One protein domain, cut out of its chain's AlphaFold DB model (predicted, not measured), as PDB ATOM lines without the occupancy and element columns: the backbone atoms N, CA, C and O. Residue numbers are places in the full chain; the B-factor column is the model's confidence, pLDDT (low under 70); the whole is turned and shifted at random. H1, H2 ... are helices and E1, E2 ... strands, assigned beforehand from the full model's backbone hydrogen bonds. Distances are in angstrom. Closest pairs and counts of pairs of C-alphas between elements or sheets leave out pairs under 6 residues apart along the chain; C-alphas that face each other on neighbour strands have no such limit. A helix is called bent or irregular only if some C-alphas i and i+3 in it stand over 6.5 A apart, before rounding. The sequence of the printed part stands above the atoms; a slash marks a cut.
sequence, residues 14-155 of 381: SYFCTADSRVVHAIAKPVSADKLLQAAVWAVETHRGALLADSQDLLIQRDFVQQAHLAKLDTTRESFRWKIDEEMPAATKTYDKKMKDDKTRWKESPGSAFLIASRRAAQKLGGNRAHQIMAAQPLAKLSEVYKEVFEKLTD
ATOM      1  N   SER A  14     114.011  91.794 162.766       94.81
ATOM      2  CA  SER A  14     115.198  92.650 162.769       94.81
ATOM      3  C   SER A  14     114.984  93.797 161.791       94.81
ATOM      4  O   SER A  14     114.569  93.567 160.652       94.81
ATOM      5  N   TYR A  15     115.278  95.017 162.232       97.19
ATOM      6  CA  TYR A  15     115.122  96.240 161.449       97.19
ATOM      7  C   TYR A  15     116.493  96.871 161.225       97.19
ATOM      8  O   TYR A  15     117.253  97.058 162.173       97.19
ATOM      9  N   PHE A  16     116.793  97.211 159.978       98.12
ATOM     10  CA  PHE A  16     117.986  97.958 159.605       98.12
ATOM     11  C   PHE A  16     117.584  99.417 159.443       98.12
ATOM     12  O   PHE A  16     116.828  99.750 158.525       98.12
ATOM     13  N   CYS A  17     118.040 100.264 160.361       98.31
ATOM     14  CA  CYS A  17     117.578 101.642 160.478       98.31
ATOM     15  C   CYS A  17     118.708 102.656 160.276       98.31
ATOM     16  O   CYS A  17     119.865 102.386 160.593       98.31
ATOM     17  N   THR A  18     118.346 103.845 159.802       97.56
ATOM     18  CA  THR A  18     119.167 105.059 159.900       97.56
ATOM     19  C   THR A  18     119.247 105.548 161.355       97.56
ATOM     20  O   THR A  18     118.475 105.113 162.216       97.56
ATOM     21  N   ALA A  19     120.146 106.499 161.634       95.81
ATOM     22  CA  ALA A  19     120.321 107.078 162.972       95.81
ATOM     23  C   ALA A  19     119.050 107.769 163.516       95.81
ATOM     24  O   ALA A  19     118.797 107.739 164.716       95.81
ATOM     25  N   ASP A  20     118.208 108.329 162.643       94.75
ATOM     26  CA  ASP A  20     116.919 108.941 162.994       94.75
ATOM     27  C   ASP A  20     115.743 107.939 162.988       94.75
ATOM     28  O   ASP A  20     114.574 108.332 162.958       94.75
ATOM     29  N   SER A  21     116.040 106.636 163.064       96.44
ATOM     30  CA  SER A  21     115.068 105.536 163.159       96.44
ATOM     31  C   SER A  21     114.178 105.339 161.928       96.44
ATOM     32  O   SER A  21     113.030 104.903 162.059       96.44
ATOM     33  N   ARG A  22     114.676 105.619 160.720       97.56
ATOM     34  CA  ARG A  22     113.982 105.272 159.469       97.56
ATOM     35  C   ARG A  22     114.414 103.906 158.983       97.56
ATOM     36  O   ARG A  22     115.600 103.600 158.957       97.56
ATOM     37  N   VAL A  23     113.450 103.085 158.590       98.06
ATOM     38  CA  VAL A  23     113.706 101.696 158.208       98.06
ATOM     39  C   VAL A  23     114.176 101.636 156.757       98.06
ATOM     40  O   VAL A  23     113.449 102.023 155.844       98.06
ATOM     41  N   VAL A  24     115.394 101.134 156.556       98.38
ATOM     42  CA  VAL A  24     115.966 100.827 155.237       98.38
ATOM     43  C   VAL A  24     115.527  99.441 154.787       98.38
ATOM     44  O   VAL A  24     115.141  99.252 153.644       98.38
ATOM     45  N   HIS A  25     115.573  98.454 155.681       98.38
ATOM     46  CA  HIS A  25     115.120  97.095 155.398       98.38
ATOM     47  C   HIS A  25     114.699  96.387 156.684       98.38
ATOM     48  O   HIS A  25     115.030  96.822 157.787       98.38
ATOM     49  N   ALA A  26     114.003  95.262 156.552       97.56
ATOM     50  CA  ALA A  26     113.674  94.406 157.676       97.56
ATOM     51  C   ALA A  26     113.639  92.940 157.251       97.56
ATOM     52  O   ALA A  26     113.296  92.616 156.117       97.56
ATOM     53  N   ILE A  27     113.938  92.050 158.189       96.06
ATOM     54  CA  ILE A  27     113.745  90.608 158.042       96.06
ATOM     55  C   ILE A  27     113.043  90.080 159.287       96.06
ATOM     56  O   ILE A  27     113.192  90.638 160.371       96.06
ATOM     57  N   ALA A  28     112.274  89.006 159.157       91.94
ATOM     58  CA  ALA A  28     111.612  88.397 160.303       91.94
ATOM     59  C   ALA A  28     111.656  86.876 160.239       91.94
ATOM     60  O   ALA A  28     112.037  86.307 159.212       91.94
ATOM     61  N   LYS A  29     111.214  86.259 161.343       86.50
ATOM     62  CA  LYS A  29     111.367  84.827 161.648       86.50
ATOM     63  C   LYS A  29     112.846  84.476 161.905       86.50
ATOM     64  O   LYS A  29     113.735  85.261 161.574       86.50
ATOM     65  N   PRO A  30     113.141  83.324 162.533       85.44
ATOM     66  CA  PRO A  30     114.517  82.865 162.674       85.44
ATOM     67  C   PRO A  30     115.195  82.750 161.302       85.44
ATOM     68  O   PRO A  30     114.662  82.118 160.387       85.44
ATOM     69  N   VAL A  31     116.366  83.364 161.160       89.00
ATOM     70  CA  VAL A  31     117.203  83.310 159.957       89.00
ATOM     71  C   VAL A  31     118.606  82.836 160.329       89.00
ATOM     72  O   VAL A  31     119.029  82.995 161.472       89.00
ATOM     73  N   SER A  32     119.332  82.251 159.376       90.69
ATOM     74  CA  SER A  32     120.753  81.947 159.571       90.69
ATOM     75  C   SER A  32     121.577  83.233 159.691       90.69
ATOM     76  O   SER A  32     121.176  84.285 159.183       90.69
ATOM     77  N   ALA A  33     122.751  83.132 160.320       93.38
ATOM     78  CA  ALA A  33     123.697  84.242 160.427       93.38
ATOM     79  C   ALA A  33     124.057  84.817 159.046       93.38
ATOM     80  O   ALA A  33     124.008  86.030 158.863       93.38
ATOM     81  N   ASP A  34     124.294  83.958 158.051       95.31
ATOM     82  CA  ASP A  34     124.614  84.386 156.684       95.31
ATOM     83  C   ASP A  34     123.487  85.201 156.051       95.31
ATOM     84  O   ASP A  34     123.730  86.224 155.417       95.31
ATOM     85  N   LYS A  35     122.229  84.790 156.253       94.75
ATOM     86  CA  LYS A  35     121.071  85.513 155.715       94.75
ATOM     87  C   LYS A  35     120.873  86.858 156.415       94.75
ATOM     88  O   LYS A  35     120.515  87.835 155.756       94.75
ATOM     89  N   LEU A  36     121.110  86.920 157.727       95.50
ATOM     90  CA  LEU A  36     121.106  88.178 158.476       95.50
ATOM     91  C   LEU A  36     122.211  89.118 157.971       95.50
ATOM     92  O   LEU A  36     121.935  90.288 157.718       95.50
ATOM     93  N   LEU A  37     123.425  88.598 157.760       97.12
ATOM     94  CA  LEU A  37     124.559  89.358 157.237       97.12
ATOM     95  C   LEU A  37     124.290  89.876 155.819       97.12
ATOM     96  O   LEU A  37     124.496  91.056 155.561       97.12
ATOM     97  N   GLN A  38     123.766  89.041 154.920       97.56
ATOM     98  CA  GLN A  38     123.391  89.457 153.563       97.56
ATOM     99  C   GLN A  38     122.358  90.590 153.574       97.56
ATOM    100  O   GLN A  38     122.499  91.564 152.837       97.56
ATOM    101  N   ALA A  39     121.337  90.489 154.430       97.25
ATOM    102  CA  ALA A  39     120.331  91.537 154.577       97.25
ATOM    103  C   ALA A  39     120.932  92.840 155.137       97.25
ATOM    104  O   ALA A  39     120.576  93.924 154.675       97.25
ATOM    105  N   ALA A  40     121.867  92.734 156.087       98.06
ATOM    106  CA  ALA A  40     122.567  93.874 156.669       98.06
ATOM    107  C   ALA A  40     123.455  94.588 155.642       98.06
ATOM    108  O   ALA A  40     123.368  95.807 155.502       98.06
ATOM    109  N   VAL A  41     124.264  93.832 154.893       98.50
ATOM    110  CA  VAL A  41     125.120  94.360 153.818       98.50
ATOM    111  C   VAL A  41     124.266  95.075 152.778       98.50
ATOM    112  O   VAL A  41     124.521  96.241 152.483       98.50
ATOM    113  N   TRP A  42     123.187  94.436 152.316       98.44
ATOM    114  CA  TRP A  42     122.276  95.040 151.345       98.44
ATOM    115  C   TRP A  42     121.658  96.351 151.853       98.44
ATOM    116  O   TRP A  42     121.589  97.331 151.110       98.44
ATOM    117  N   ALA A  43     121.232  96.400 153.119       98.44
ATOM    118  CA  ALA A  43     120.677  97.614 153.715       98.44
ATOM    119  C   ALA A  43     121.721  98.742 153.805       98.44
ATOM    120  O   ALA A  43     121.417  99.886 153.467       98.44
ATOM    121  N   VAL A  44     122.959  98.433 154.204       98.38
ATOM    122  CA  VAL A  44     124.053  99.417 154.282       98.38
ATOM    123  C   VAL A  44     124.405  99.966 152.900       98.38
ATOM    124  O   VAL A  44     124.517 101.180 152.738       98.38
ATOM    125  N   GLU A  45     124.557  99.099 151.901       98.50
ATOM    126  CA  GLU A  45     124.856  99.501 150.522       98.50
ATOM    127  C   GLU A  45     123.737 100.361 149.933       98.50
ATOM    128  O   GLU A  45     124.002 101.418 149.361       98.50
ATOM    129  N   THR A  46     122.482  99.964 150.152       98.50
ATOM    130  CA  THR A  46     121.309 100.718 149.697       98.50
ATOM    131  C   THR A  46     121.252 102.101 150.348       98.50
ATOM    132  O   THR A  46     121.014 103.095 149.663       98.50
ATOM    133  N   HIS A  47     121.519 102.203 151.655       98.25
ATOM    134  CA  HIS A  47     121.539 103.495 152.339       98.25
ATOM    135  C   HIS A  47     122.697 104.386 151.870       98.25
ATOM    136  O   HIS A  47     122.488 105.576 151.640       98.25
ATOM    137  N   ARG A  48     123.897 103.824 151.667       98.19
ATOM    138  CA  ARG A  48     125.033 104.563 151.091       98.19
ATOM    139  C   ARG A  48     124.705 105.093 149.699       98.19
ATOM    140  O   ARG A  48     124.974 106.257 149.431       98.19
ATOM    141  N   GLY A  49     124.080 104.277 148.851       97.94
ATOM    142  CA  GLY A  49     123.605 104.712 147.536       97.94
ATOM    143  C   GLY A  49     122.606 105.869 147.626       97.94
ATOM    144  O   GLY A  49     122.738 106.845 146.895       97.94
ATOM    145  N   ALA A  50     121.676 105.818 148.585       97.19
ATOM    146  CA  ALA A  50     120.732 106.907 148.825       97.19
ATOM    147  C   ALA A  50     121.435 108.210 149.253       97.19
ATOM    148  O   ALA A  50     121.097 109.274 148.744       97.19
ATOM    149  N   LEU A  51     122.438 108.132 150.137       97.06
ATOM    150  CA  LEU A  51     123.223 109.299 150.569       97.06
ATOM    151  C   LEU A  51     124.090 109.886 149.448       97.06
ATOM    152  O   LEU A  51     124.308 111.095 149.424       97.06
ATOM    153  N   LEU A  52     124.591 109.043 148.540       97.00
ATOM    154  CA  LEU A  52     125.323 109.485 147.350       97.00
ATOM    155  C   LEU A  52     124.405 110.152 146.322       97.00
ATOM    156  O   LEU A  52     124.864 111.035 145.602       97.00
ATOM    157  N   ALA A  53     123.136 109.737 146.246       94.31
ATOM    158  CA  ALA A  53     122.147 110.378 145.387       94.31
ATOM    159  C   ALA A  53     121.841 111.804 145.867       94.31
ATOM    160  O   ALA A  53     121.899 112.733 145.069       94.31
ATOM    161  N   ASP A  54     121.558 111.974 147.162       94.88
ATOM    162  CA  ASP A  54     121.531 113.276 147.835       94.88
ATOM    163  C   ASP A  54     121.578 113.080 149.360       94.88
ATOM    164  O   ASP A  54     120.759 112.361 149.935       94.88
ATOM    165  N   SER A  55     122.525 113.725 150.047       92.69
ATOM    166  CA  SER A  55     122.682 113.574 151.502       92.69
ATOM    167  C   SER A  55     121.687 114.396 152.335       92.69
ATOM    168  O   SER A  55     121.483 114.076 153.506       92.69
ATOM    169  N   GLN A  56     121.068 115.428 151.755       93.50
ATOM    170  CA  GLN A  56     120.182 116.374 152.445       93.50
ATOM    171  C   GLN A  56     118.714 116.229 152.023       93.50
ATOM    172  O   GLN A  56     117.817 116.546 152.807       93.50
ATOM    173  N   ASP A  57     118.444 115.727 150.816       94.31
ATOM    174  CA  ASP A  57     117.080 115.547 150.323       94.31
ATOM    175  C   ASP A  57     116.516 114.152 150.645       94.31
ATOM    176  O   ASP A  57     116.753 113.149 149.963       94.31
ATOM    177  N   LEU A  58     115.680 114.098 151.686       92.38
ATOM    178  CA  LEU A  58     114.991 112.878 152.098       92.38
ATOM    179  C   LEU A  58     114.059 112.311 151.011       92.38
ATOM    180  O   LEU A  58     113.832 111.102 150.988       92.38
ATOM    181  N   LEU A  59     113.484 113.134 150.129       92.94
ATOM    182  CA  LEU A  59     112.617 112.639 149.055       92.94
ATOM    183  C   LEU A  59     113.431 111.857 148.023       92.94
ATOM    184  O   LEU A  59     113.029 110.754 147.649       92.94
ATOM    185  N   ILE A  60     114.604 112.369 147.643       93.88
ATOM    186  CA  ILE A  60     115.537 111.668 146.749       93.88
ATOM    187  C   ILE A  60     116.004 110.356 147.390       93.88
ATOM    188  O   ILE A  60     115.974 109.305 146.747       93.88
ATOM    189  N   GLN A  61     116.340 110.376 148.682       96.31
ATOM    190  CA  GLN A  61     116.734 109.163 149.406       96.31
ATOM    191  C   GLN A  61     115.614 108.114 149.443       96.31
ATOM    192  O   GLN A  61     115.858 106.929 149.211       96.31
ATOM    193  N   ARG A  62     114.369 108.532 149.707       95.88
ATOM    194  CA  ARG A  62     113.196 107.640 149.695       95.88
ATOM    195  C   ARG A  62     112.979 107.018 148.325       95.88
ATOM    196  O   ARG A  62     112.698 105.824 148.234       95.88
ATOM    197  N   ASP A  63     113.135 107.811 147.277       95.88
ATOM    198  CA  ASP A  63     112.983 107.362 145.901       95.88
ATOM    199  C   ASP A  63     114.051 106.339 145.513       95.88
ATOM    200  O   ASP A  63     113.725 105.322 144.895       95.88
ATOM    201  N   PHE A  64     115.298 106.559 145.933       98.06
ATOM    202  CA  PHE A  64     116.392 105.613 145.737       98.06
ATOM    203  C   PHE A  64     116.116 104.280 146.447       98.06
ATOM    204  O   PHE A  64     116.157 103.214 145.830       98.06
ATOM    205  N   VAL A  65     115.767 104.329 147.739       98.06
ATOM    206  CA  VAL A  65     115.468 103.126 148.534       98.06
ATOM    207  C   VAL A  65     114.266 102.370 147.960       98.06
ATOM    208  O   VAL A  65     114.297 101.143 147.863       98.06
ATOM    209  N   GLN A  66     113.224 103.076 147.507       97.88
ATOM    210  CA  GLN A  66     112.077 102.456 146.842       97.88
ATOM    211  C   GLN A  66     112.501 101.685 145.593       97.88
ATOM    212  O   GLN A  66     112.122 100.525 145.439       97.88
ATOM    213  N   GLN A  67     113.293 102.305 144.714       98.19
ATOM    214  CA  GLN A  67     113.782 101.659 143.495       98.19
ATOM    215  C   GLN A  67     114.624 100.420 143.815       98.19
ATOM    216  O   GLN A  67     114.428  99.382 143.189       98.19
ATOM    217  N   ALA A  68     115.479 100.483 144.840       98.44
ATOM    218  CA  ALA A  68     116.262  99.334 145.286       98.44
ATOM    219  C   ALA A  68     115.376  98.159 145.746       98.44
ATOM    220  O   ALA A  68     115.663  97.004 145.425       98.44
ATOM    221  N   HIS A  69     114.268  98.421 146.451       98.50
ATOM    222  CA  HIS A  69     113.306  97.368 146.798       98.50
ATOM    223  C   HIS A  69     112.533  96.841 145.591       98.50
ATOM    224  O   HIS A  69     112.348  95.632 145.492       98.50
ATOM    225  N   LEU A  70     112.098  97.714 144.682       98.25
ATOM    226  CA  LEU A  70     111.379  97.316 143.469       98.25
ATOM    227  C   LEU A  70     112.251  96.461 142.540       98.25
ATOM    228  O   LEU A  70     111.762  95.478 141.991       98.25
ATOM    229  N   ALA A  71     113.552  96.746 142.463       97.94
ATOM    230  CA  ALA A  71     114.508  95.914 141.736       97.94
ATOM    231  C   ALA A  71     114.591  94.485 142.305       97.94
ATOM    232  O   ALA A  71     114.745  93.532 141.554       97.94
ATOM    233  N   LYS A  72     114.426  94.304 143.625       97.94
ATOM    234  CA  LYS A  72     114.336  92.972 144.265       97.94
ATOM    235  C   LYS A  72     112.991  92.270 144.043       97.94
ATOM    236  O   LYS A  72     112.837  91.123 144.454       97.94
ATOM    237  N   LEU A  73     112.023  92.964 143.448       97.06
ATOM    238  CA  LEU A  73     110.712  92.453 143.044       97.06
ATOM    239  C   LEU A  73     110.582  92.382 141.511       97.06
ATOM    240  O   LEU A  73     109.462  92.307 141.011       97.06
ATOM    241  N   ASP A  74     111.703  92.468 140.784       97.12
ATOM    242  CA  ASP A  74     111.775  92.427 139.320       97.12
ATOM    243  C   ASP A  74     110.819  93.424 138.636       97.12
ATOM    244  O   ASP A  74     110.159  93.125 137.640       97.12
ATOM    245  N   THR A  75     110.707  94.635 139.194       97.00
ATOM    246  CA  THR A  75     109.829  95.684 138.667       97.00
ATOM    247  C   THR A  75     110.485  97.062 138.687       97.00
ATOM    248  O   THR A  75     111.501  97.284 139.346       97.00
ATOM    249  N   THR A  76     109.879  98.014 137.974       97.31
ATOM    250  CA  THR A  76     110.322  99.411 137.933       97.31
ATOM    251  C   THR A  76     109.378 100.320 138.707       97.31
ATOM    252  O   THR A  76     108.251  99.957 139.063       97.31
ATOM    253  N   ARG A  77     109.828 101.550 138.949       95.19
ATOM    254  CA  ARG A  77     109.031 102.566 139.634       95.19
ATOM    255  C   ARG A  77     107.790 102.963 138.841       95.19
ATOM    256  O   ARG A  77     106.738 103.184 139.433       95.19
ATOM    257  N   GLU A  78     107.902 103.043 137.523       95.25
ATOM    258  CA  GLU A  78     106.814 103.402 136.613       95.25
ATOM    259  C   GLU A  78     105.727 102.328 136.639       95.25
ATOM    260  O   GLU A  78     104.557 102.643 136.848       95.25
ATOM    261  N   SER A  79     106.125 101.054 136.521       96.00
ATOM    262  CA  SER A  79     105.199  99.922 136.628       96.00
ATOM    263  C   SER A  79     104.521  99.889 137.995       96.00
ATOM    264  O   SER A  79     103.306  99.712 138.090       96.00
ATOM    265  N   PHE A  80     105.285 100.129 139.066       96.56
ATOM    266  CA  PHE A  80     104.726 100.186 140.408       96.56
ATOM    267  C   PHE A  80     103.704 101.314 140.554       96.56
ATOM    268  O   PHE A  80     102.592 101.051 141.001       96.56
ATOM    269  N   ARG A  81     104.032 102.540 140.125       93.81
ATOM    270  CA  ARG A  81     103.117 103.694 140.166       93.81
ATOM    271  C   ARG A  81     101.818 103.427 139.416       93.81
ATOM    272  O   ARG A  81     100.757 103.702 139.963       93.81
ATOM    273  N   TRP A  82     101.897 102.822 138.233       94.38
ATOM    274  CA  TRP A  82     100.709 102.434 137.479       94.38
ATOM    275  C   TRP A  82      99.814 101.475 138.280       94.38
ATOM    276  O   TRP A  82      98.611 101.700 138.375       94.38
ATOM    277  N   LYS A  83     100.393 100.480 138.967       95.50
ATOM    278  CA  LYS A  83      99.633  99.590 139.863       95.50
ATOM    279  C   LYS A  83      99.040 100.316 141.071       95.50
ATOM    280  O   LYS A  83      97.947  99.966 141.505       95.50
ATOM    281  N   ILE A  84      99.737 101.306 141.640       92.94
ATOM    282  CA  ILE A  84      99.161 102.141 142.711       92.94
ATOM    283  C   ILE A  84      97.922 102.853 142.181       92.94
ATOM    284  O   ILE A  84      96.878 102.819 142.829       92.94
ATOM    285  N   ASP A  85      98.027 103.453 140.996       90.06
ATOM    286  CA  ASP A  85      96.905 104.127 140.366       90.06
ATOM    287  C   ASP A  85      95.752 103.144 140.130       90.06
ATOM    288  O   ASP A  85      94.622 103.475 140.463       90.06
ATOM    289  N   GLU A  86      95.977 101.919 139.653       92.25
ATOM    290  CA  GLU A  86      94.908 100.910 139.536       92.25
ATOM    291  C   GLU A  86      94.185 100.618 140.864       92.25
ATOM    292  O   GLU A  86      92.965 100.456 140.877       92.25
ATOM    293  N   GLU A  87      94.914 100.597 141.980       91.94
ATOM    294  CA  GLU A  87      94.377 100.315 143.317       91.94
ATOM    295  C   GLU A  87      93.663 101.501 143.976       91.94
ATOM    296  O   GLU A  87      92.936 101.320 144.962       91.94
ATOM    297  N   MET A  88      93.869 102.723 143.477       88.25
ATOM    298  CA  MET A  88      93.243 103.911 144.052       88.25
ATOM    299  C   MET A  88      91.754 104.007 143.678       88.25
ATOM    300  O   MET A  88      91.409 103.953 142.492       88.25
ATOM    301  N   PRO A  89      90.846 104.240 144.648       84.12
ATOM    302  CA  PRO A  89      89.441 104.508 144.354       84.12
ATOM    303  C   PRO A  89      89.276 105.718 143.425       84.12
ATOM    304  O   PRO A  89      89.962 106.729 143.586       84.12
ATOM    305  N   ALA A  90      88.323 105.660 142.490       82.19
ATOM    306  CA  ALA A  90      88.078 106.749 141.536       82.19
ATOM    307  C   ALA A  90      87.794 108.100 142.228       82.19
ATOM    308  O   ALA A  90      88.281 109.138 141.786       82.19
ATOM    309  N   ALA A  91      87.075 108.084 143.356       73.38
ATOM    310  CA  ALA A  91      86.829 109.276 144.167       73.38
ATOM    311  C   ALA A  91      88.128 109.884 144.734       73.38
ATOM    312  O   ALA A  91      88.295 111.103 144.712       73.38
ATOM    313  N   THR A  92      89.072 109.045 145.175       77.81
ATOM    314  CA  THR A  92      90.390 109.472 145.671       77.81
ATOM    315  C   THR A  92      91.249 110.037 144.545       77.81
ATOM    316  O   THR A  92      91.838 111.095 144.718       77.81
ATOM    317  N   LYS A  93      91.250 109.410 143.359       76.19
ATOM    318  CA  LYS A  93      91.957 109.937 142.175       76.19
ATOM    319  C   LYS A  93      91.494 111.346 141.811       76.19
ATOM    320  O   LYS A  93      92.313 112.218 141.532       76.19
ATOM    321  N   THR A  94      90.180 111.567 141.819       76.75
ATOM    322  CA  THR A  94      89.581 112.873 141.513       76.75
ATOM    323  C   THR A  94      89.923 113.909 142.582       76.75
ATOM    324  O   THR A  94      90.249 115.046 142.241       76.75
ATOM    325  N   TYR A  95      89.896 113.520 143.861       72.81
ATOM    326  CA  TYR A  95      90.319 114.377 144.969       72.81
ATOM    327  C   TYR A  95      91.800 114.762 144.861       72.81
ATOM    328  O   TYR A  95      92.120 115.947 144.885       72.81
ATOM    329  N   ASP A  96      92.690 113.792 144.646       69.88
ATOM    330  CA  ASP A  96      94.130 114.026 144.509       69.88
ATOM    331  C   ASP A  96      94.452 114.906 143.299       69.88
ATOM    332  O   ASP A  96      95.310 115.785 143.384       69.88
ATOM    333  N   LYS A  97      93.744 114.717 142.178       73.94
ATOM    334  CA  LYS A  97      93.873 115.581 140.997       73.94
ATOM    335  C   LYS A  97      93.482 117.024 141.330       73.94
ATOM    336  O   LYS A  97      94.261 117.933 141.073       73.94
ATOM    337  N   LYS A  98      92.339 117.219 141.995       69.25
ATOM    338  CA  LYS A  98      91.857 118.541 142.423       69.25
ATOM    339  C   LYS A  98      92.801 119.217 143.428       69.25
ATOM    340  O   LYS A  98      92.991 120.425 143.362       69.25
ATOM    341  N   MET A  99      93.409 118.450 144.333       66.44
ATOM    342  CA  MET A  99      94.361 118.960 145.330       66.44
ATOM    343  C   MET A  99      95.742 119.276 144.736       66.44
ATOM    344  O   MET A  99      96.423 120.166 145.232       66.44
ATOM    345  N   LYS A 100      96.176 118.580 143.676       66.81
ATOM    346  CA  LYS A 100      97.410 118.929 142.941       66.81
ATOM    347  C   LYS A 100      97.284 120.253 142.190       66.81
ATOM    348  O   LYS A 100      98.273 120.975 142.079       66.81
ATOM    349  N   ASP A 101      96.080 120.573 141.725       66.50
ATOM    350  CA  ASP A 101      95.783 121.844 141.062       66.50
ATOM    351  C   ASP A 101      95.693 123.011 142.072       66.50
ATOM    352  O   ASP A 101      96.017 124.153 141.743       66.50
ATOM    353  N   ASP A 102      95.345 122.725 143.332       58.12
ATOM    354  CA  ASP A 102      95.299 123.694 144.433       58.12
ATOM    355  C   ASP A 102      96.624 123.726 145.224       58.12
ATOM    356  O   ASP A 102      96.805 123.080 146.261       58.12
ATOM    357  N   LYS A 103      97.585 124.519 144.731       54.25
ATOM    358  CA  LYS A 103      98.946 124.658 145.297       54.25
ATOM    359  C   LYS A 103      98.995 125.129 146.762       54.25
ATOM    360  O   LYS A 103     100.069 125.105 147.360       54.25
ATOM    361  N   THR A 104      97.884 125.572 147.355       48.12
ATOM    362  CA  THR A 104      97.884 126.254 148.662       48.12
ATOM    363  C   THR A 104      97.621 125.352 149.873       48.12
ATOM    364  O   THR A 104      97.788 125.801 151.008       48.12
ATOM    365  N   ARG A 105      97.260 124.071 149.683       47.72
ATOM    366  CA  ARG A 105      96.659 123.253 150.759       47.72
ATOM    367  C   ARG A 105      97.394 121.966 151.157       47.72
ATOM    368  O   ARG A 105      96.814 121.101 151.805       47.72
ATOM    369  N   TRP A 106      98.685 121.858 150.855       42.81
ATOM    370  CA  TRP A 106      99.533 120.678 151.118       42.81
ATOM    371  C   TRP A 106      99.934 120.445 152.597       42.81
ATOM    372  O   TRP A 106     101.017 119.934 152.874       42.81
ATOM    373  N   LYS A 107      99.098 120.813 153.579       44.81
ATOM    374  CA  LYS A 107      99.426 120.607 155.009       44.81
ATOM    375  C   LYS A 107      98.933 119.286 155.604       44.81
ATOM    376  O   LYS A 107      99.436 118.899 156.652       44.81
ATOM    377  N   GLU A 108      98.045 118.556 154.931       46.25
ATOM    378  CA  GLU A 108      97.629 117.216 155.360       46.25
ATOM    379  C   GLU A 108      97.806 116.218 154.214       46.25
ATOM    380  O   GLU A 108      97.264 116.379 153.122       46.25
ATOM    381  N   SER A 109      98.637 115.200 154.450       47.28
ATOM    382  CA  SER A 109      98.931 114.161 153.463       47.28
ATOM    383  C   SER A 109      97.650 113.386 153.109       47.28
ATOM    384  O   SER A 109      96.895 113.048 154.022       47.28
ATOM    385  N   PRO A 110      97.481 112.928 151.852       51.91
ATOM    386  CA  PRO A 110      96.530 111.877 151.437       51.91
ATOM    387  C   PRO A 110      96.796 110.492 152.088       51.91
ATOM    388  O   PRO A 110      96.571 109.435 151.495       51.91
ATOM    389  N   GLY A 111      97.363 110.480 153.298       59.16
ATOM    390  CA  GLY A 111      98.297 109.483 153.818       59.16
ATOM    391  C   GLY A 111      97.718 108.107 154.122       59.16
ATOM    392  O   GLY A 111      98.490 107.176 154.316       59.16
ATOM    393  N   SER A 112      96.396 107.933 154.125       68.00
ATOM    394  CA  SER A 112      95.777 106.617 154.305       68.00
ATOM    395  C   SER A 112      95.455 105.942 152.971       68.00
ATOM    396  O   SER A 112      95.821 104.785 152.779       68.00
ATOM    397  N   ALA A 113      94.830 106.645 152.021       78.94
ATOM    398  CA  ALA A 113      94.339 106.040 150.784       78.94
ATOM    399  C   ALA A 113      95.471 105.676 149.811       78.94
ATOM    400  O   ALA A 113      95.532 104.531 149.358       78.94
ATOM    401  N   PHE A 114      96.411 106.598 149.565       84.69
ATOM    402  CA  PHE A 114      97.596 106.315 148.745       84.69
ATOM    403  C   PHE A 114      98.430 105.188 149.356       84.69
ATOM    404  O   PHE A 114      98.879 104.288 148.654       84.69
ATOM    405  N   LEU A 115      98.595 105.192 150.680       87.50
ATOM    406  CA  LEU A 115      99.333 104.148 151.380       87.50
ATOM    407  C   LEU A 115      98.653 102.777 151.258       87.50
ATOM    408  O   LEU A 115      99.316 101.776 150.990       87.50
ATOM    409  N   ILE A 116      97.330 102.712 151.430       87.19
ATOM    410  CA  ILE A 116      96.558 101.479 151.237       87.19
ATOM    411  C   ILE A 116      96.730 100.967 149.801       87.19
ATOM    412  O   ILE A 116      97.010  99.781 149.618       87.19
ATOM    413  N   ALA A 117      96.618 101.844 148.802       90.38
ATOM    414  CA  ALA A 117      96.813 101.492 147.399       90.38
ATOM    415  C   ALA A 117      98.249 101.024 147.121       90.38
ATOM    416  O   ALA A 117      98.450  99.967 146.530       90.38
ATOM    417  N   SER A 118      99.250 101.736 147.645       93.19
ATOM    418  CA  SER A 118     100.663 101.377 147.522       93.19
ATOM    419  C   SER A 118     100.969 100.013 148.125       93.19
ATOM    420  O   SER A 118     101.686  99.218 147.517       93.19
ATOM    421  N   ARG A 119     100.388  99.705 149.289       92.75
ATOM    422  CA  ARG A 119     100.497  98.383 149.908       92.75
ATOM    423  C   ARG A 119      99.861  97.321 149.019       92.75
ATOM    424  O   ARG A 119     100.513  96.324 148.741       92.75
ATOM    425  N   ARG A 120      98.631  97.512 148.535       93.50
ATOM    426  CA  ARG A 120      97.955  96.535 147.655       93.50
ATOM    427  C   ARG A 120      98.724  96.294 146.355       93.50
ATOM    428  O   ARG A 120      98.944  95.140 145.990       93.50
ATOM    429  N   ALA A 121      99.214  97.360 145.727       95.69
ATOM    430  CA  ALA A 121     100.059  97.288 144.541       95.69
ATOM    431  C   ALA A 121     101.325  96.461 144.808       95.69
ATOM    432  O   ALA A 121     101.671  95.587 144.015       95.69
ATOM    433  N   ALA A 122     101.974  96.674 145.959       95.25
ATOM    434  CA  ALA A 122     103.177  95.936 146.331       95.25
ATOM    435  C   ALA A 122     102.889  94.451 146.580       95.25
ATOM    436  O   ALA A 122     103.676  93.590 146.200       95.25
ATOM    437  N   GLN A 123     101.733  94.125 147.160       93.88
ATOM    438  CA  GLN A 123     101.313  92.738 147.366       93.88
ATOM    439  C   GLN A 123     101.079  92.007 146.039       93.88
ATOM    440  O   GLN A 123     101.492  90.856 145.902       93.88
ATOM    441  N   LYS A 124     100.476  92.684 145.051       95.62
ATOM    442  CA  LYS A 124     100.241  92.154 143.698       95.62
ATOM    443  C   LYS A 124     101.521  91.917 142.890       95.62
ATOM    444  O   LYS A 124     101.458  91.247 141.864       95.62
ATOM    445  N   LEU A 125     102.666  92.463 143.308       93.94
ATOM    446  CA  LEU A 125     103.952  92.188 142.658       93.94
ATOM    447  C   LEU A 125     104.492  90.783 142.962       93.94
ATOM    448  O   LEU A 125     105.304  90.282 142.197       93.94
ATOM    449  N   GLY A 126     104.036  90.125 144.035       92.12
ATOM    450  CA  GLY A 126     104.621  88.848 144.455       92.12
ATOM    451  C   GLY A 126     106.052  89.006 144.990       92.12
ATOM    452  O   GLY A 126     106.496  90.116 145.286       92.12
ATOM    453  N   GLY A 127     106.755  87.897 145.205       93.75
ATOM    454  CA  GLY A 127     108.128  87.911 145.721       93.75
ATOM    455  C   GLY A 127     108.245  88.098 147.239       93.75
ATOM    456  O   GLY A 127     107.368  87.713 148.018       93.75
ATOM    457  N   ASN A 128     109.381  88.640 147.684       95.06
ATOM    458  CA  ASN A 128     109.713  88.727 149.104       95.06
ATOM    459  C   ASN A 128     108.902  89.823 149.815       95.06
ATOM    460  O   ASN A 128     109.002  91.013 149.505       95.06
ATOM    461  N   ARG A 129     108.152  89.415 150.844       95.25
ATOM    462  CA  ARG A 129     107.236  90.281 151.590       95.25
ATOM    463  C   ARG A 129     107.905  91.490 152.248       95.25
ATOM    464  O   ARG A 129     107.281  92.544 152.321       95.25
ATOM    465  N   ALA A 130     109.155  91.372 152.690       96.06
ATOM    466  CA  ALA A 130     109.878  92.499 153.272       96.06
ATOM    467  C   ALA A 130     110.121  93.598 152.231       96.06
ATOM    468  O   ALA A 130     109.877  94.770 152.509       96.06
ATOM    469  N   HIS A 131     110.525  93.223 151.012       97.81
ATOM    470  CA  HIS A 131     110.707  94.184 149.924       97.81
ATOM    471  C   HIS A 131     109.374  94.802 149.487       97.81
ATOM    472  O   HIS A 131     109.345  95.997 149.220       97.81
ATOM    473  N   GLN A 132     108.262  94.055 149.509       97.38
ATOM    474  CA  GLN A 132     106.931  94.622 149.237       97.38
ATOM    475  C   GLN A 132     106.556  95.733 150.231       97.38
ATOM    476  O   GLN A 132     106.146  96.817 149.820       97.38
ATOM    477  N   ILE A 133     106.701  95.480 151.538       95.50
ATOM    478  CA  ILE A 133     106.335  96.456 152.579       95.50
ATOM    479  C   ILE A 133     107.233  97.696 152.476       95.50
ATOM    480  O   ILE A 133     106.732  98.820 152.476       95.50
ATOM    481  N   MET A 134     108.545  97.502 152.318       97.06
ATOM    482  CA  MET A 134     109.492  98.618 152.217       97.06
ATOM    483  C   MET A 134     109.362  99.403 150.901       97.06
ATOM    484  O   MET A 134     109.557 100.614 150.901       97.06
ATOM    485  N   ALA A 135     108.972  98.766 149.790       97.19
ATOM    486  CA  ALA A 135     108.673  99.470 148.540       97.19
ATOM    487  C   ALA A 135     107.433 100.370 148.664       97.19
ATOM    488  O   ALA A 135     107.393 101.456 148.080       97.19
ATOM    489  N   ALA A 136     106.429  99.940 149.439       95.94
ATOM    490  CA  ALA A 136     105.233 100.736 149.697       95.94
ATOM    491  C   ALA A 136     105.493 101.924 150.643       95.94
ATOM    492  O   ALA A 136     104.816 102.948 150.552       95.94
ATOM    493  N   GLN A 137     106.469 101.804 151.548       95.12
ATOM    494  CA  GLN A 137     106.812 102.829 152.540       95.12
ATOM    495  C   GLN A 137     108.335 102.987 152.713       95.12
ATOM    496  O   GLN A 137     108.870 102.674 153.779       95.12
ATOM    497  N   PRO A 138     109.049 103.508 151.699       96.62
ATOM    498  CA  PRO A 138     110.505 103.648 151.756       96.62
ATOM    499  C   PRO A 138     110.923 104.667 152.829       96.62
ATOM    500  O   PRO A 138     110.338 105.756 152.907       96.62
ATOM    501  N   LEU A 139     111.933 104.312 153.639       96.69
ATOM    502  CA  LEU A 139     112.473 105.103 154.764       96.69
ATOM    503  C   LEU A 139     111.402 105.689 155.702       96.69
ATOM    504  O   LEU A 139     111.543 106.800 156.234       96.69
ATOM    505  N   ALA A 140     110.310 104.955 155.905       95.44
ATOM    506  CA  ALA A 140     109.336 105.300 156.930       95.44
ATOM    507  C   ALA A 140     109.956 105.169 158.326       95.44
ATOM    508  O   ALA A 140     110.870 104.364 158.545       95.44
ATOM    509  N   LYS A 141     109.470 105.964 159.283       96.06
ATOM    510  CA  LYS A 141     109.944 105.850 160.668       96.06
ATOM    511  C   LYS A 141     109.560 104.485 161.224       96.06
ATOM    512  O   LYS A 141     108.476 103.983 160.935       96.06
ATOM    513  N   LEU A 142     110.399 103.909 162.082       94.88
ATOM    514  CA  LEU A 142     110.136 102.609 162.701       94.88
ATOM    515  C   LEU A 142     108.745 102.563 163.352       94.88
ATOM    516  O   LEU A 142     108.004 101.611 163.133       94.88
ATOM    517  N   SER A 143     108.335 103.622 164.053       90.56
ATOM    518  CA  SER A 143     107.006 103.735 164.675       90.56
ATOM    519  C   SER A 143     105.828 103.604 163.697       90.56
ATOM    520  O   SER A 143     104.745 103.203 164.110       90.56
ATOM    521  N   GLU A 144     106.023 103.929 162.417       89.69
ATOM    522  CA  GLU A 144     104.984 103.898 161.379       89.69
ATOM    523  C   GLU A 144     104.847 102.511 160.735       89.69
ATOM    524  O   GLU A 144     103.755 102.141 160.302       89.69
ATOM    525  N   VAL A 145     105.941 101.741 160.676       92.25
ATOM    526  CA  VAL A 145     105.998 100.473 159.928       92.25
ATOM    527  C   VAL A 145     106.232  99.238 160.785       92.25
ATOM    528  O   VAL A 145     105.931  98.143 160.317       92.25
ATOM    529  N   TYR A 146     106.713  99.363 162.028       92.62
ATOM    530  CA  TYR A 146     107.089  98.194 162.838       92.62
ATOM    531  C   TYR A 146     105.928  97.208 162.993       92.62
ATOM    532  O   TYR A 146     106.120  96.003 162.867       92.62
ATOM    533  N   LYS A 147     104.709  97.714 163.225       90.06
ATOM    534  CA  LYS A 147     103.531  96.867 163.398       90.06
ATOM    535  C   LYS A 147     103.247  96.092 162.121       90.06
ATOM    536  O   LYS A 147     103.116  94.880 162.165       90.06
ATOM    537  N   GLU A 148     103.210  96.765 160.976       90.69
ATOM    538  CA  GLU A 148     102.956  96.084 159.709       90.69
ATOM    539  C   GLU A 148     104.056  95.074 159.373       90.69
ATOM    540  O   GLU A 148     103.747  93.941 159.018       90.69
ATOM    541  N   VAL A 149     105.325  95.462 159.506       92.69
ATOM    542  CA  VAL A 149     106.469  94.584 159.238       92.69
ATOM    543  C   VAL A 149     106.416  93.354 160.127       92.69
ATOM    544  O   VAL A 149     106.481  92.239 159.617       92.69
ATOM    545  N   PHE A 150     106.263  93.538 161.437       91.44
ATOM    546  CA  PHE A 150     106.167  92.426 162.367       91.44
ATOM    547  C   PHE A 150     104.991  91.530 161.984       91.44
ATOM    548  O   PHE A 150     105.203  90.379 161.622       91.44
ATOM    549  N   GLU A 151     103.771  92.066 161.945       89.81
ATOM    550  CA  GLU A 151     102.569  91.255 161.754       89.81
ATOM    551  C   GLU A 151     102.526  90.540 160.401       89.81
ATOM    552  O   GLU A 151     102.094  89.393 160.308       89.81
ATOM    553  N   LYS A 152     102.990  91.194 159.329       90.88
ATOM    554  CA  LYS A 152     102.967  90.620 157.978       90.88
ATOM    555  C   LYS A 152     104.127  89.676 157.691       90.88
ATOM    556  O   LYS A 152     103.984  88.848 156.799       90.88
ATOM    557  N   LEU A 153     105.272  89.821 158.360       91.44
ATOM    558  CA  LEU A 153     106.420  88.937 158.135       91.44
ATOM    559  C   LEU A 153     106.455  87.755 159.104       91.44
ATOM    560  O   LEU A 153     106.966  86.694 158.740       91.44
ATOM    561  N   THR A 154     105.938  87.916 160.324       86.06
ATOM    562  CA  THR A 154     105.917  86.856 161.342       86.06
ATOM    563  C   THR A 154     104.599  86.094 161.398       86.06
ATOM    564  O   THR A 154     104.572  85.028 162.009       86.06
ATOM    565  N   ASP A 155     103.542  86.609 160.763       83.19
ATOM    566  CA  ASP A 155     102.160  86.138 160.914       83.19
ATOM    567  C   ASP A 155     101.650  86.228 162.372       83.19
ATOM    568  O   ASP A 155     100.695  85.549 162.755       83.19
TER     569      ASP A 155
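What this domain is: This is residues 14 to 155 of the 381 residues of an uncharacterized protein of Planctomycetaceae bacterium (UniProt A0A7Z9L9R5). A small strand hairpin, E1 and E2, is set among helices, with the long H1 on one side of E2 and H6 and H7 on the other, while H2 bridges from H1 to H6. Next to this body H5 packs on H6 and crosses H3, and H4 lies at the far end from H1, joined to H5 by a loop; residues 100 to 109 stick out. The printed part has 142 residues, with two strands and then seven helices in the order E1 E2 H1 H2 H3 H4 H5 H6 H7; the sheet, E1 - E2, is antiparallel and the class is mostly helix. The whole is compact, with a radius of gyration of the C-alphas of 15.7 A, and spans 50 by 34 by 27 A.

How they stand to each other: E1, residues 14 to 17, and E2, residues 23 to 28, form an antiparallel hairpin at 173 degrees, with N 14 and O 27 at 2.8 A and N 16 and O 25 at 2.8 A, within hydrogen-bond range. H1, residues 33 to 53, comes closest to E2 at the C-alphas of Ala 43 and His 25, 5.8 A apart. With its residues 46 to 53 alone H1 touches H2, residues 58 to 71, in a helical hairpin at a steep tilt of 45 degrees, opposite ways; the closest C-alphas, of Ala 50 and Gln 61, are 4.6 A apart. H2 touches H3, residues 77 to 87, about perpendicular at 89 degrees, the closest C-alphas being those of Gln 67 and Arg 77, 6.2 A apart. H4, residues 90 to 101, is close to but not clearly touching H5, residues 113 to 124; the closest C-alphas, of Thr 92 and Ala 113, are 7.3 A apart. H5 touches H3 at Ala 117 and Glu 87, closest C-alphas 4.9 A apart. H6, residues 129 to 136, touches H5 at Gln 132 and Ala 122, closest C-alphas 4.9 A apart, and H2 at Ala 135 and Gln 66, 4.8 A. H7, residues 142 to 154, touches H6 at a shallow tilt of 32 degrees, opposite ways, with the C-alphas of Leu 153 and Arg 129 closest at 6.7 A. The C-alphas of Leu 153 and Ala 28 are the closest of H7 and E2, 5.7 A apart. H1 and H7 are apart. Every O i to N i+4 pair is within hydrogen-bond range in H1, H2, H3, H4, H5 and H6, and 7 of 9 in H7.

Where its parts are: E1 begins at C-alpha 14, (115.198, 92.650, 162.769). From first to last C-alpha E1 measures 9.6 A, E2 13.6 A, H1 30.2 A, H2 19.9 A, H3 15.3 A, H4 17.0 A, H5 16.7 A, H6 10.8 A and H7 16.4 A. H1 begins at C-alpha 33, (123.697, 84.242, 160.427), and H7 ends at C-alpha 154, (105.917, 86.856, 161.342). H7 is irregular: C-alphas 144 and 147 are 7.5 A apart.

The domain as a whole: The C-alphas of Ser 32 and Asp 102 are the two farthest apart, 51.2 A. The printed part has no cut. The link from H4 to H5, 11 residues, is long; the other links are tight. Mean pLDDT of the printed part is 89.3, with residue 96 and residues 98 to 112 under 70.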